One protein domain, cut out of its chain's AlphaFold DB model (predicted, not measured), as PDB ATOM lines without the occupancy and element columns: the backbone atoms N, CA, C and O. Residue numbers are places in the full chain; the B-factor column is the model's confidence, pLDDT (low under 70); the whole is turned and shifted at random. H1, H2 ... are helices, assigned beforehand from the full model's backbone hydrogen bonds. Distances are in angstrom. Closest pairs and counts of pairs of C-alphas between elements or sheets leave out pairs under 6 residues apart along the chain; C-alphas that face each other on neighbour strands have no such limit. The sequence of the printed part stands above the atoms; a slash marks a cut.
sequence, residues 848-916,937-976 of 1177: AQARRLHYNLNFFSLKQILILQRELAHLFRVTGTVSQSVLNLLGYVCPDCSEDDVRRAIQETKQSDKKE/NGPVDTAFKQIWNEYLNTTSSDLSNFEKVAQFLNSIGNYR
ATOM      1  N   ALA A 848      13.386  13.868  12.494       86.56
ATOM      2  CA  ALA A 848      13.657  13.613  13.906       86.56
ATOM      3  C   ALA A 848      14.405  12.284  14.106       86.56
ATOM      4  O   ALA A 848      15.373  12.224  14.867       86.56
ATOM      5  N   GLN A 849      14.018  11.234  13.386       86.50
ATOM      6  CA  GLN A 849      14.665   9.929  13.409       86.50
ATOM      7  C   GLN A 849      16.095  10.006  12.868       86.50
ATOM      8  O   GLN A 849      17.017   9.515  13.524       86.50
ATOM      9  N   ALA A 850      16.321  10.687  11.741       86.12
ATOM     10  CA  ALA A 850      17.657  10.896  11.189       86.12
ATOM     11  C   ALA A 850      18.574  11.631  12.183       86.12
ATOM     12  O   ALA A 850      19.715  11.218  12.403       86.12
ATOM     13  N   ARG A 851      18.068  12.680  12.848       89.31
ATOM     14  CA  ARG A 851      18.793  13.413  13.903       89.31
ATOM     15  C   ARG A 851      19.084  12.560  15.140       89.31
ATOM     16  O   ARG A 851      20.134  12.743  15.763       89.31
ATOM     17  N   ARG A 852      18.198  11.620  15.493       87.38
ATOM     18  CA  ARG A 852      18.421  10.658  16.588       87.38
ATOM     19  C   ARG A 852      19.503   9.634  16.249       87.38
ATOM     20  O   ARG A 852      20.358   9.352  17.084       87.38
ATOM     21  N   LEU A 853      19.479   9.094  15.031       86.81
ATOM     22  CA  LEU A 853      20.412   8.057  14.578       86.81
ATOM     23  C   LEU A 853      21.807   8.607  14.256       86.81
ATOM     24  O   LEU A 853      22.811   7.924  14.464       86.81
ATOM     25  N   HIS A 854      21.889   9.839  13.756       87.19
ATOM     26  CA  HIS A 854      23.133  10.423  13.269       87.19
ATOM     27  C   HIS A 854      23.504  11.694  14.026       87.19
ATOM     28  O   HIS A 854      23.136  12.808  13.653       87.19
ATOM     29  N   TYR A 855      24.330  11.522  15.060       89.38
ATOM     30  CA  TYR A 855      24.735  12.603  15.958       89.38
ATOM     31  C   TYR A 855      25.295  13.840  15.234       89.38
ATOM     32  O   TYR A 855      24.961  14.967  15.594       89.38
ATOM     33  N   ASN A 856      26.106  13.651  14.185       89.56
ATOM     34  CA  ASN A 856      26.771  14.761  13.496       89.56
ATOM     35  C   ASN A 856      25.815  15.672  12.700       89.56
ATOM     36  O   ASN A 856      26.184  16.803  12.394       89.56
ATOM     37  N   LEU A 857      24.573  15.246  12.424       90.94
ATOM     38  CA  LEU A 857      23.546  16.138  11.863       90.94
ATOM     39  C   LEU A 857      23.138  17.233  12.851       90.94
ATOM     40  O   LEU A 857      22.731  18.322  12.452       90.94
ATOM     41  N   ASN A 858      23.278  16.975  14.151       92.31
ATOM     42  CA  ASN A 858      22.876  17.909  15.196       92.31
ATOM     43  C   ASN A 858      23.850  19.087  15.341       92.31
ATOM     44  O   ASN A 858      23.608  19.980  16.136       92.31
ATOM     45  N   PHE A 859      24.926  19.173  14.557       90.75
ATOM     46  CA  PHE A 859      25.725  20.404  14.459       90.75
ATOM     47  C   PHE A 859      25.073  21.466  13.565       90.75
ATOM     48  O   PHE A 859      25.457  22.630  13.628       90.75
ATOM     49  N   PHE A 860      24.056  21.084  12.789       92.06
ATOM     50  CA  PHE A 860      23.480  21.915  11.740       92.06
ATOM     51  C   PHE A 860      21.971  22.094  11.914       92.06
ATOM     52  O   PHE A 860      21.251  21.147  12.249       92.06
ATOM     53  N   SER A 861      21.480  23.299  11.627       91.94
ATOM     54  CA  SER A 861      20.048  23.547  11.429       91.94
ATOM     55  C   SER A 861      19.552  22.906  10.131       91.94
ATOM     56  O   SER A 861      20.343  22.631   9.228       91.94
ATOM     57  N   LEU A 862      18.242  22.706   9.990       89.75
ATOM     58  CA  LEU A 862      17.657  22.132   8.772       89.75
ATOM     59  C   LEU A 862      18.023  22.915   7.507       89.75
ATOM     60  O   LEU A 862      18.373  22.315   6.493       89.75
ATOM     61  N   LYS A 863      18.064  24.250   7.587       90.00
ATOM     62  CA  LYS A 863      18.510  25.102   6.473       90.00
ATOM     63  C   LYS A 863      19.978  24.856   6.111       90.00
ATOM     64  O   LYS A 863      20.322  24.814   4.934       90.00
ATOM     65  N   GLN A 864      20.848  24.674   7.105       90.69
ATOM     66  CA  GLN A 864      22.259  24.343   6.872       90.69
ATOM     67  C   GLN A 864      22.420  22.932   6.295       90.69
ATOM     68  O   GLN A 864      23.236  22.742   5.395       90.69
ATOM     69  N   ILE A 865      21.618  21.962   6.750       89.25
ATOM     70  CA  ILE A 865      21.586  20.613   6.170       89.25
ATOM     71  C   ILE A 865      21.139  20.678   4.708       89.25
ATOM     72  O   ILE A 865      21.792  20.071   3.868       89.25
ATOM     73  N   LEU A 866      20.113  21.466   4.376       86.38
ATOM     74  CA  LEU A 866      19.661  21.663   2.997       86.38
ATOM     75  C   LEU A 866      20.767  22.256   2.105       86.38
ATOM     76  O   LEU A 866      20.972  21.797   0.980       86.38
ATOM     77  N   ILE A 867      21.522  23.241   2.609       85.81
ATOM     78  CA  ILE A 867      22.694  23.795   1.908       85.81
ATOM     79  C   ILE A 867      23.738  22.697   1.671       85.81
ATOM     80  O   ILE A 867      24.201  22.530   0.543       85.81
ATOM     81  N   LEU A 868      24.069  21.911   2.701       86.69
ATOM     82  CA  LEU A 868      24.993  20.782   2.571       86.69
ATOM     83  C   LEU A 868      24.472  19.748   1.565       86.69
ATOM     84  O   LEU A 868      25.240  19.283   0.733       86.69
ATOM     85  N   GLN A 869      23.180  19.418   1.576       82.69
ATOM     86  CA  GLN A 869      22.571  18.473   0.639       82.69
ATOM     87  C   GLN A 869      22.730  18.925  -0.814       82.69
ATOM     88  O   GLN A 869      23.095  18.104  -1.659       82.69
ATOM     89  N   ARG A 870      22.506  20.216  -1.092       80.12
ATOM     90  CA  ARG A 870      22.647  20.820  -2.427       80.12
ATOM     91  C   ARG A 870      24.103  20.861  -2.890       80.12
ATOM     92  O   ARG A 870      24.415  20.372  -3.974       80.12
ATOM     93  N   GLU A 871      25.002  21.378  -2.059       81.44
ATOM     94  CA  GLU A 871      26.427  21.505  -2.397       81.44
ATOM     95  C   GLU A 871      27.102  20.131  -2.531       81.44
ATOM     96  O   GLU A 871      27.831  19.870  -3.492       81.44
ATOM     97  N   LEU A 872      26.810  19.199  -1.614       79.00
ATOM     98  CA  LEU A 872      27.342  17.839  -1.679       79.00
ATOM     99  C   LEU A 872      26.782  17.072  -2.877       79.00
ATOM    100  O   LEU A 872      27.533  16.316  -3.486       79.00
ATOM    101  N   ALA A 873      25.519  17.280  -3.272       76.50
ATOM    102  CA  ALA A 873      24.957  16.625  -4.459       76.50
ATOM    103  C   ALA A 873      25.786  16.939  -5.718       76.50
ATOM    104  O   ALA A 873      26.076  16.041  -6.514       76.50
ATOM    105  N   HIS A 874      26.244  18.186  -5.867       75.00
ATOM    106  CA  HIS A 874      27.160  18.570  -6.941       75.00
ATOM    107  C   HIS A 874      28.529  17.884  -6.814       75.00
ATOM    108  O   HIS A 874      29.017  17.318  -7.795       75.00
ATOM    109  N   LEU A 875      29.122  17.866  -5.618       75.19
ATOM    110  CA  LEU A 875      30.440  17.264  -5.364       75.19
ATOM    111  C   LEU A 875      30.447  15.727  -5.492       75.19
ATOM    112  O   LEU A 875      31.455  15.121  -5.871       75.19
ATOM    113  N   PHE A 876      29.319  15.063  -5.225       73.62
ATOM    114  CA  PHE A 876      29.160  13.630  -5.463       73.62
ATOM    115  C   PHE A 876      29.116  13.303  -6.965       73.62
ATOM    116  O   PHE A 876      29.589  12.227  -7.349       73.62
ATOM    117  N   ARG A 877      28.635  14.218  -7.819       70.19
ATOM    118  CA  ARG A 877      28.533  14.024  -9.277       70.19
ATOM    119  C   ARG A 877      29.782  14.466 -10.051       70.19
ATOM    120  O   ARG A 877      30.201  13.751 -10.957       70.19
ATOM    121  N   VAL A 878      30.388  15.604  -9.703       67.06
ATOM    122  CA  VAL A 878      31.511  16.222 -10.438       67.06
ATOM    123  C   VAL A 878      32.677  16.519  -9.489       67.06
ATOM    124  O   VAL A 878      32.473  17.004  -8.379       67.06
ATOM    125  N   THR A 879      33.921  16.275  -9.920       61.38
ATOM    126  CA  THR A 879      35.126  16.686  -9.175       61.38
ATOM    127  C   THR A 879      35.343  18.196  -9.310       61.38
ATOM    128  O   THR A 879      36.089  18.643 -10.179       61.38
ATOM    129  N   GLY A 880      34.640  18.976  -8.490       66.19
ATOM    130  CA  GLY A 880      34.763  20.434  -8.407       66.19
ATOM    131  C   GLY A 880      35.656  20.914  -7.257       66.19
ATOM    132  O   GLY A 880      36.216  20.118  -6.496       66.19
ATOM    133  N   THR A 881      35.785  22.235  -7.141       74.50
ATOM    134  CA  THR A 881      36.351  22.919  -5.968       74.50
ATOM    135  C   THR A 881      35.314  22.968  -4.850       74.50
ATOM    136  O   THR A 881      34.150  23.271  -5.114       74.50
ATOM    137  N   VAL A 882      35.721  22.705  -3.610       80.12
ATOM    138  CA  VAL A 882      34.822  22.820  -2.451       80.12
ATOM    139  C   VAL A 882      34.618  24.298  -2.104       80.12
ATOM    140  O   VAL A 882      35.580  25.058  -2.006       80.12
ATOM    141  N   SER A 883      33.366  24.722  -1.932       83.31
ATOM    142  CA  SER A 883      33.035  26.103  -1.576       83.31
ATOM    143  C   SER A 883      33.475  26.433  -0.139       83.31
ATOM    144  O   SER A 883      33.384  25.608   0.774       83.31
ATOM    145  N   GLN A 884      33.941  27.668   0.090       82.62
ATOM    146  CA  GLN A 884      34.395  28.110   1.418       82.62
ATOM    147  C   GLN A 884      33.267  28.067   2.463       82.62
ATOM    148  O   GLN A 884      33.520  27.821   3.639       82.62
ATOM    149  N   SER A 885      32.017  28.273   2.039       83.62
ATOM    150  CA  SER A 885      30.829  28.138   2.886       83.62
ATOM    151  C   SER A 885      30.687  26.725   3.456       83.62
ATOM    152  O   SER A 885      30.433  26.580   4.650       83.62
ATOM    153  N   VAL A 886      30.912  25.688   2.641       85.75
ATOM    154  CA  VAL A 886      30.885  24.288   3.087       85.75
ATOM    155  C   VAL A 886      32.030  24.007   4.055       85.75
ATOM    156  O   VAL A 886      31.787  23.426   5.107       85.75
ATOM    157  N   LEU A 887      33.253  24.469   3.772       86.12
ATOM    158  CA  LEU A 887      34.387  24.298   4.696       86.12
ATOM    159  C   LEU A 887      34.139  24.968   6.056       86.12
ATOM    160  O   LEU A 887      34.421  24.372   7.094       86.12
ATOM    161  N   ASN A 888      33.548  26.167   6.064       86.44
ATOM    162  CA  ASN A 888      33.187  26.866   7.298       86.44
ATOM    163  C   ASN A 888      32.129  26.094   8.105       86.44
ATOM    164  O   ASN A 888      32.267  25.977   9.319       86.44
ATOM    165  N   LEU A 889      31.106  25.535   7.441       88.94
ATOM    166  CA  LEU A 889      30.101  24.686   8.092       88.94
ATOM    167  C   LEU A 889      30.731  23.401   8.650       88.94
ATOM    168  O   LEU A 889      30.494  23.036   9.798       88.94
ATOM    169  N   LEU A 890      31.580  22.722   7.878       88.94
ATOM    170  CA  LEU A 890      32.247  21.498   8.330       88.94
ATOM    171  C   LEU A 890      33.228  21.740   9.483       88.94
ATOM    172  O   LEU A 890      33.485  20.807  10.246       88.94
ATOM    173  N   GLY A 891      33.691  22.980   9.664       85.19
ATOM    174  CA  GLY A 891      34.459  23.418  10.830       85.19
ATOM    175  C   GLY A 891      33.786  23.104  12.172       85.19
ATOM    176  O   GLY A 891      34.491  22.794  13.131       85.19
ATOM    177  N   TYR A 892      32.448  23.090  12.229       85.44
ATOM    178  CA  TYR A 892      31.697  22.725  13.437       85.44
ATOM    179  C   TYR A 892      31.849  21.233  13.810       85.44
ATOM    180  O   TYR A 892      31.843  20.835  14.978       85.44
ATOM    181  N   VAL A 893      32.044  20.364  12.814       86.31
ATOM    182  CA  VAL A 893      32.253  18.922  13.030       86.31
ATOM    183  C   VAL A 893      33.743  18.609  13.179       86.31
ATOM    184  O   VAL A 893      34.135  17.929  14.129       86.31
ATOM    185  N   CYS A 894      34.590  19.135  12.295       85.56
ATOM    186  CA  CYS A 894      36.039  18.961  12.330       85.56
ATOM    187  C   CYS A 894      36.737  20.332  12.281       85.56
ATOM    188  O   CYS A 894      36.833  20.918  11.199       85.56
ATOM    189  N   PRO A 895      37.272  20.826  13.415       75.19
ATOM    190  CA  PRO A 895      38.124  22.013  13.428       75.19
ATOM    191  C   PRO A 895      39.313  21.792  12.479       75.19
ATOM    192  O   PRO A 895      39.932  20.729  12.520       75.19
ATOM    193  N   ASP A 896      39.596  22.757  11.603       75.56
ATOM    194  CA  ASP A 896      40.621  22.681  10.543       75.56
ATOM    195  C   ASP A 896      40.342  21.669   9.409       75.56
ATOM    196  O   ASP A 896      41.267  21.080   8.843       75.56
ATOM    197  N   CYS A 897      39.069  21.469   9.047       83.50
ATOM    198  CA  CYS A 897      38.680  20.650   7.894       83.50
ATOM    199  C   CYS A 897      39.300  21.181   6.583       83.50
ATOM    200  O   CYS A 897      39.043  22.317   6.178       83.50
ATOM    201  N   SER A 898      40.106  20.352   5.911       85.50
ATOM    202  CA  SER A 898      40.718  20.687   4.620       85.50
ATOM    203  C   SER A 898      39.892  20.175   3.434       85.50
ATOM    204  O   SER A 898      39.094  19.245   3.563       85.50
ATOM    205  N   GLU A 899      40.115  20.736   2.241       85.44
ATOM    206  CA  GLU A 899      39.475  20.244   1.010       85.44
ATOM    207  C   GLU A 899      39.795  18.760   0.742       85.44
ATOM    208  O   GLU A 899      38.941  18.009   0.260       85.44
ATOM    209  N   ASP A 900      40.994  18.305   1.110       83.88
ATOM    210  CA  ASP A 900      41.401  16.905   0.975       83.88
ATOM    211  C   ASP A 900      40.612  15.977   1.904       83.88
ATOM    212  O   ASP A 900      40.264  14.862   1.510       83.88
ATOM    213  N   ASP A 901      40.286  16.432   3.116       85.81
ATOM    214  CA  ASP A 901      39.455  15.674   4.054       85.81
ATOM    215  C   ASP A 901      38.021  15.536   3.519       85.81
ATOM    216  O   ASP A 901      37.450  14.446   3.561       85.81
ATOM    217  N   VAL A 902      37.472  16.593   2.907       87.12
ATOM    218  CA  VAL A 902      36.166  16.548   2.221       87.12
ATOM    219  C   VAL A 902      36.177  15.547   1.067       87.12
ATOM    220  O   VAL A 902      35.288  14.699   0.962       87.12
ATOM    221  N   ARG A 903      37.207  15.590   0.214       85.12
ATOM    222  CA  ARG A 903      37.348  14.657  -0.916       85.12
ATOM    223  C   ARG A 903      37.503  13.210  -0.444       85.12
ATOM    224  O   ARG A 903      36.927  12.314  -1.063       85.12
ATOM    225  N   ARG A 904      38.232  12.980   0.653       84.94
ATOM    226  CA  ARG A 904      38.396  11.654   1.267       84.94
ATOM    227  C   ARG A 904      37.072  11.120   1.814       84.94
ATOM    228  O   ARG A 904      36.691  10.009   1.450       84.94
ATOM    229  N   ALA A 905      36.326  11.927   2.572       86.88
ATOM    230  CA  ALA A 905      35.017  11.534   3.094       86.88
ATOM    231  C   ALA A 905      34.025  11.213   1.965       86.88
ATOM    232  O   ALA A 905      33.363  10.182   2.011       86.88
ATOM    233  N   ILE A 906      33.986  12.014   0.890       84.56
ATOM    234  CA  ILE A 906      33.155  11.724  -0.297       84.56
ATOM    235  C   ILE A 906      33.505  10.358  -0.905       84.56
ATOM    236  O   ILE A 906      32.615   9.610  -1.315       84.56
ATOM    237  N   GLN A 907      34.795  10.020  -1.001       81.06
ATOM    238  CA  GLN A 907      35.231   8.726  -1.527       81.06
ATOM    239  C   GLN A 907      34.845   7.565  -0.605       81.06
ATOM    240  O   GLN A 907      34.421   6.526  -1.111       81.06
ATOM    241  N   GLU A 908      34.952   7.733   0.713       82.69
ATOM    242  CA  GLU A 908      34.525   6.734   1.699       82.69
ATOM    243  C   GLU A 908      33.012   6.493   1.652       82.69
ATOM    244  O   GLU A 908      32.593   5.338   1.559       82.69
ATOM    245  N   THR A 909      32.198   7.553   1.589       80.88
ATOM    246  CA  THR A 909      30.733   7.450   1.449       80.88
ATOM    247  C   THR A 909      30.332   6.778   0.127       80.88
ATOM    248  O   THR A 909      29.451   5.925   0.084       80.88
ATOM    249  N   LYS A 910      31.040   7.056  -0.979       75.50
ATOM    250  CA  LYS A 910      30.828   6.340  -2.258       75.50
ATOM    251  C   LYS A 910      31.218   4.854  -2.194       75.50
ATOM    252  O   LYS A 910      30.785   4.068  -3.042       75.50
ATOM    253  N   GLN A 911      32.089   4.461  -1.262       71.31
ATOM    254  CA  GLN A 911      32.545   3.080  -1.085       71.31
ATOM    255  C   GLN A 911      31.654   2.280  -0.124       71.31
ATOM    256  O   GLN A 911      31.462   1.084  -0.373       71.31
ATOM    257  N   SER A 912      31.087   2.901   0.919       66.19
ATOM    258  CA  SER A 912      30.077   2.278   1.796       66.19
ATOM    259  C   SER A 912      28.831   1.870   1.004       66.19
ATOM    260  O   SER A 912      28.432   0.705   1.076       66.19
ATOM    261  N   ASP A 913      28.358   2.737   0.100       63.09
ATOM    262  CA  ASP A 913      27.241   2.476  -0.830       63.09
ATOM    263  C   ASP A 913      27.447   1.219  -1.709       63.09
ATOM    264  O   ASP A 913      26.495   0.553  -2.129       63.09
ATOM    265  N   LYS A 914      28.703   0.863  -2.023       58.28
ATOM    266  CA  LYS A 914      29.034  -0.334  -2.824       58.28
ATOM    267  C   LYS A 914      29.098  -1.621  -1.994       58.28
ATOM    268  O   LYS A 914      29.008  -2.704  -2.576       58.28
ATOM    269  N   LYS A 915      29.283  -1.529  -0.671       53.12
ATOM    270  CA  LYS A 915      29.331  -2.684   0.246       53.12
ATOM    271  C   LYS A 915      27.935  -3.106   0.715       53.12
ATOM    272  O   LYS A 915      27.688  -4.308   0.777       53.12
ATOM    273  N   GLU A 916      27.018  -2.167   0.947       51.16
ATOM    274  CA  GLU A 916      25.628  -2.474   1.342       51.16
ATOM    275  C   GLU A 916      24.827  -3.173   0.232       51.16
ATOM    276  O   GLU A 916      24.059  -4.092   0.504       51.16
ATOM    277  N   ASN A 937      -2.765   7.428 -13.534       55.97
ATOM    278  CA  ASN A 937      -4.222   7.391 -13.768       55.97
ATOM    279  C   ASN A 937      -5.087   7.328 -12.480       55.97
ATOM    280  O   ASN A 937      -6.192   6.781 -12.502       55.97
ATOM    281  N   GLY A 938      -4.606   7.850 -11.348       74.88
ATOM    282  CA  GLY A 938      -5.309   7.824 -10.052       74.88
ATOM    283  C   GLY A 938      -5.619   9.218  -9.481       74.88
ATOM    284  O   GLY A 938      -5.053  10.203  -9.954       74.88
ATOM    285  N   PRO A 939      -6.491   9.326  -8.455       85.94
ATOM    286  CA  PRO A 939      -6.681  10.562  -7.688       85.94
ATOM    287  C   PRO A 939      -5.342  11.151  -7.219       85.94
ATOM    288  O   PRO A 939      -4.463  10.396  -6.786       85.94
ATOM    289  N   VAL A 940      -5.173  12.481  -7.296       87.75
ATOM    290  CA  VAL A 940      -3.863  13.126  -7.065       87.75
ATOM    291  C   VAL A 940      -3.315  12.880  -5.661       87.75
ATOM    292  O   VAL A 940      -2.105  12.803  -5.498       87.75
ATOM    293  N   ASP A 941      -4.177  12.694  -4.663       87.12
ATOM    294  CA  ASP A 941      -3.817  12.338  -3.288       87.12
ATOM    295  C   ASP A 941      -3.145  10.960  -3.203       87.12
ATOM    296  O   ASP A 941      -2.070  10.823  -2.618       87.12
ATOM    297  N   THR A 942      -3.717   9.948  -3.859       88.31
ATOM    298  CA  THR A 942      -3.136   8.597  -3.899       88.31
ATOM    299  C   THR A 942      -1.862   8.534  -4.738       88.31
ATOM    300  O   THR A 942      -0.888   7.898  -4.333       88.31
ATOM    301  N   ALA A 943      -1.841   9.226  -5.880       86.94
ATOM    302  CA  ALA A 943      -0.685   9.270  -6.765       86.94
ATOM    303  C   ALA A 943       0.483  10.039  -6.125       86.94
ATOM    304  O   ALA A 943       1.631   9.603  -6.211       86.94
ATOM    305  N   PHE A 944       0.201  11.137  -5.416       88.81
ATOM    306  CA  PHE A 944       1.210  11.854  -4.644       88.81
ATOM    307  C   PHE A 944       1.745  11.000  -3.496       88.81
ATOM    308  O   PHE A 944       2.959  10.907  -3.363       88.81
ATOM    309  N   LYS A 945       0.891  10.300  -2.731       87.12
ATOM    310  CA  LYS A 945       1.346   9.373  -1.675       87.12
ATOM    311  C   LYS A 945       2.265   8.266  -2.212       87.12
ATOM    312  O   LYS A 945       3.207   7.871  -1.533       87.12
ATOM    313  N   GLN A 946       2.049   7.785  -3.438       85.31
ATOM    314  CA  GLN A 946       2.972   6.841  -4.083       85.31
ATOM    315  C   GLN A 946       4.337   7.481  -4.369       85.31
ATOM    316  O   GLN A 946       5.358   6.908  -3.997       85.31
ATOM    317  N   ILE A 947       4.363   8.683  -4.957       84.06
ATOM    318  CA  ILE A 947       5.614   9.418  -5.212       84.06
ATOM    319  C   ILE A 947       6.314   9.799  -3.903       84.06
ATOM    320  O   ILE A 947       7.537   9.749  -3.828       84.06
ATOM    321  N   TRP A 948       5.556  10.148  -2.867       86.12
ATOM    322  CA  TRP A 948       6.058  10.445  -1.531       86.12
ATOM    323  C   TRP A 948       6.766   9.234  -0.917       86.12
ATOM    324  O   TRP A 948       7.925   9.325  -0.518       86.12
ATOM    325  N   ASN A 949       6.117   8.067  -0.949       85.31
ATOM    326  CA  ASN A 949       6.717   6.817  -0.490       85.31
ATOM    327  C   ASN A 949       7.938   6.428  -1.333       85.31
ATOM    328  O   ASN A 949       8.920   5.930  -0.790       85.31
ATOM    329  N   GLU A 950       7.918   6.659  -2.648       79.94
ATOM    330  CA  GLU A 950       9.114   6.504  -3.481       79.94
ATOM    331  C   GLU A 950      10.223   7.458  -3.024       79.94
ATOM    332  O   GLU A 950      11.352   7.019  -2.834       79.94
ATOM    333  N   TYR A 951       9.928   8.736  -2.798       78.69
ATOM    334  CA  TYR A 951      10.905   9.735  -2.367       78.69
ATOM    335  C   TYR A 951      11.579   9.361  -1.039       78.69
ATOM    336  O   TYR A 951      12.805   9.414  -0.964       78.69
ATOM    337  N   LEU A 952      10.810   8.905  -0.045       77.88
ATOM    338  CA  LEU A 952      11.354   8.440   1.236       77.88
ATOM    339  C   LEU A 952      12.197   7.160   1.084       77.88
ATOM    340  O   LEU A 952      13.264   7.046   1.682       77.88
ATOM    341  N   ASN A 953      11.763   6.210   0.246       70.06
ATOM    342  CA  ASN A 953      12.433   4.910   0.092       70.06
ATOM    343  C   ASN A 953      13.613   4.911  -0.895       70.06
ATOM    344  O   ASN A 953      14.448   3.999  -0.876       70.06
ATOM    345  N   THR A 954      13.691   5.873  -1.817       61.19
ATOM    346  CA  THR A 954      14.719   5.834  -2.859       61.19
ATOM    347  C   THR A 954      16.050   6.331  -2.298       61.19
ATOM    348  O   THR A 954      16.261   7.528  -2.113       61.19
ATOM    349  N   THR A 955      17.031   5.428  -2.184       50.34
ATOM    350  CA  THR A 955      18.476   5.716  -2.007       50.34
ATOM    351  C   THR A 955      19.096   6.391  -3.248       50.34
ATOM    352  O   THR A 955      20.243   6.128  -3.636       50.34
ATOM    353  N   SER A 956      18.330   7.258  -3.924       47.16
ATOM    354  CA  SER A 956      18.642   7.789  -5.247       47.16
ATOM    355  C   SER A 956      19.991   8.502  -5.232       47.16
ATOM    356  O   SER A 956      20.373   9.210  -4.300       47.16
ATOM    357  N   SER A 957      20.781   8.236  -6.262       49.12
ATOM    358  CA  SER A 957      22.131   8.764  -6.470       49.12
ATOM    359  C   SER A 957      22.174  10.267  -6.748       49.12
ATOM    360  O   SER A 957      23.265  10.815  -6.872       49.12
ATOM    361  N   ASP A 958      21.016  10.920  -6.844       50.59
ATOM    362  CA  ASP A 958      20.886  12.243  -7.442       50.59
ATOM    363  C   ASP A 958      20.386  13.332  -6.491       50.59
ATOM    364  O   ASP A 958      20.562  14.508  -6.796       50.59
ATOM    365  N   LEU A 959      19.850  12.975  -5.329       53.84
ATOM    366  CA  LEU A 959      19.501  13.906  -4.263       53.84
ATOM    367  C   LEU A 959      20.128  13.366  -2.984       53.84
ATOM    368  O   LEU A 959      19.900  12.211  -2.625       53.84
ATOM    369  N   SER A 960      20.989  14.155  -2.343       54.78
ATOM    370  CA  SER A 960      21.688  13.763  -1.118       54.78
ATOM    371  C   SER A 960      20.668  13.484  -0.009       54.78
ATOM    372  O   SER A 960      20.278  14.395   0.717       54.78
ATOM    373  N   ASN A 961      20.206  12.235   0.108       67.25
ATOM    374  CA  ASN A 961      19.332  11.809   1.196       67.25
ATOM    375  C   ASN A 961      19.977  12.182   2.547       67.25
ATOM    376  O   ASN A 961      21.210  12.204   2.649       67.25
ATOM    377  N   PHE A 962      19.167  12.475   3.568       72.44
ATOM    378  CA  PHE A 962      19.635  12.803   4.924       72.44
ATOM    379  C   PHE A 962      20.679  11.797   5.417       72.44
ATOM    380  O   PHE A 962      21.701  12.182   5.979       72.44
ATOM    381  N   GLU A 963      20.472  10.522   5.098       75.25
ATOM    382  CA  GLU A 963      21.380   9.426   5.418       75.25
ATOM    383  C   GLU A 963      22.752   9.540   4.728       75.25
ATOM    384  O   GLU A 963      23.781   9.337   5.366       75.25
ATOM    385  N   LYS A 964      22.821   9.950   3.455       77.38
ATOM    386  CA  LYS A 964      24.107  10.131   2.750       77.38
ATOM    387  C   LYS A 964      24.898  11.305   3.304       77.38
ATOM    388  O   LYS A 964      26.114  11.208   3.469       77.38
ATOM    389  N   VAL A 965      24.213  12.409   3.613       85.75
ATOM    390  CA  VAL A 965      24.846  13.548   4.290       85.75
ATOM    391  C   VAL A 965      25.309  13.138   5.681       85.75
ATOM    392  O   VAL A 965      26.433  13.448   6.057       85.75
ATOM    393  N   ALA A 966      24.505  12.376   6.417       85.31
ATOM    394  CA  ALA A 966      24.894  11.849   7.714       85.31
ATOM    395  C   ALA A 966      26.121  10.930   7.644       85.31
ATOM    396  O   ALA A 966      27.048  11.103   8.431       85.31
ATOM    397  N   GLN A 967      26.170   9.992   6.694       84.62
ATOM    398  CA  GLN A 967      27.329   9.125   6.473       84.62
ATOM    399  C   GLN A 967      28.583   9.944   6.138       84.62
ATOM    400  O   GLN A 967      29.640   9.714   6.727       84.62
ATOM    401  N   PHE A 968      28.458  10.940   5.256       88.00
ATOM    402  CA  PHE A 968      29.539  11.873   4.942       88.00
ATOM    403  C   PHE A 968      30.020  12.633   6.189       88.00
ATOM    404  O   PHE A 968      31.218  12.660   6.477       88.00
ATOM    405  N   LEU A 969      29.100  13.198   6.974       89.81
ATOM    406  CA  LEU A 969      29.425  13.919   8.207       89.81
ATOM    407  C   LEU A 969      30.041  13.004   9.271       89.81
ATOM    408  O   LEU A 969      30.907  13.449  10.019       89.81
ATOM    409  N   ASN A 970      29.651  11.729   9.324       87.25
ATOM    410  CA  ASN A 970      30.271  10.732  10.195       87.25
ATOM    411  C   ASN A 970      31.718  10.430   9.781       87.25
ATOM    412  O   ASN A 970      32.589  10.398  10.650       87.25
ATOM    413  N   SER A 971      32.008  10.296   8.480       87.06
ATOM    414  CA  SER A 971      33.389  10.193   7.980       87.06
ATOM    415  C   SER A 971      34.219  11.429   8.339       87.06
ATOM    416  O   SER A 971      35.322  11.289   8.863       87.06
ATOM    417  N   ILE A 972      33.675  12.638   8.150       88.06
ATOM    418  CA  ILE A 972      34.347  13.886   8.556       88.06
ATOM    419  C   ILE A 972      34.583  13.927  10.071       88.06
ATOM    420  O   ILE A 972      35.672  14.289  10.518       88.06
ATOM    421  N   GLY A 973      33.598  13.512  10.868       84.44
ATOM    422  CA  GLY A 973      33.713  13.422  12.322       84.44
ATOM    423  C   GLY A 973      34.838  12.490  12.778       84.44
ATOM    424  O   GLY A 973      35.519  12.797  13.755       84.44
ATOM    425  N   ASN A 974      35.107  11.409  12.041       83.06
ATOM    426  CA  ASN A 974      36.211  10.488  12.330       83.06
ATOM    427  C   ASN A 974      37.597  11.100  12.072       83.06
ATOM    428  O   ASN A 974      38.583  10.654  12.657       83.06
ATOM    429  N   TYR A 975      37.693  12.126  11.221       82.50
ATOM    430  CA  TYR A 975      38.949  12.839  10.965       82.50
ATOM    431  C   TYR A 975      39.270  13.898  12.019       82.50
ATOM    432  O   TYR A 975      40.358  14.481  11.979       82.50
ATOM    433  N   ARG A 976      38.358  14.138  12.971       75.56
ATOM    434  CA  ARG A 976      38.559  15.074  14.078       75.56
ATOM    435  C   ARG A 976      39.840  14.705  14.833       75.56
ATOM    436  O   ARG A 976      39.919  13.692  15.526       75.56
TER     437      ARG A 976
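What this domain is: This is residues 848 to 916 and 937 to 976 of the 1177 residues of an uncharacterized protein of Macrostomum lignano (UniProt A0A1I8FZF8). Picture a small body of helices built round H7: H5 crosses H7 and packs on it, H3 crosses H7 nearly at a right angle, and the short H2 packs on it as well, with H1 next to H2 and H4 next to H3. Out of this body residues 937 to 950, of which 940 to 950 belong to H6, stick out as a free arm. The printed part has 109 residues with seven named helices, H1 to H7 in order along the chain, and no named strand; the class is all helix. It is only just compact, close to loose, with a radius of gyration of the C-alphas of 15.3 A, and its outline is elongated, spanning 52 by 27 by 26 A.

How they stand to each other: Start at H1, residues 848 to 853, and H2, residues 855 to 859; they only just touch, with 3 pairs of C-alphas within 8 A, and only at the corner by their tight link, where the closest C-alphas, those of Arg 851 and Leu 857, are 5.8 A apart. Go on to H3, residues 862 to 877, and H4, residues 884 to 890: residues 864 to 871 of H3 alone touch H4, only just, with 3 pairs of C-alphas within 8 A, the closest those of Leu 868 and Val 886 at 6.9 A, at a steep tilt of 66 degrees, opposite ways. Now look at the hub, H7, residues 962 to 974. It touches H2, with C-alphas 856 and 969 closest at 6.0 A. It touches H3 about perpendicular, at 85 degrees, with C-alphas 869 and 965 closest at 6.5 A, through residues 868 to 872 of H3 and 962 to 965 of H7 alone. H5, residues 899 to 916, touches H7 with its residues 901 to 909 alone, at a steep tilt of 57 degrees, opposite ways, and the C-alphas of Ala 905 and Ser 971 are the closest at 5.3 A. H6, residues 940 to 953, touches no helix. In H1, H3, H4, H6 and H7 every O i to N i+4 pair is within hydrogen-bond range; H5 has 13 of 14, and H2 has 0 of 1 but 2 of 2 O i to N i+3 pairs.

Where its parts are: Find C-alpha 848 at (13.657, 13.613, 13.906), where H1 begins. H3 runs 22.6 A from C-alpha 862, and H5 runs 26.6 A to C-alpha 916 at (25.628, -2.474, 1.342). H6 covers 19.6 A, and H7 covers 18.3 A to C-alpha 974 at (36.211, 10.488, 12.330).

The domain as a whole: The C-alphas farthest apart, those of Asp 896 and Asn 937, are 53.3 A apart. Residues 917 to 936 are not printed, and C-alphas 916 and 937 are 34.9 A apart across the cut. Of the links that are printed whole, none is long. Look for pLDDT under 70 at residues 878 to 880, 912 to 916, 937 and 954 to 961; the mean of the printed part is 79.8.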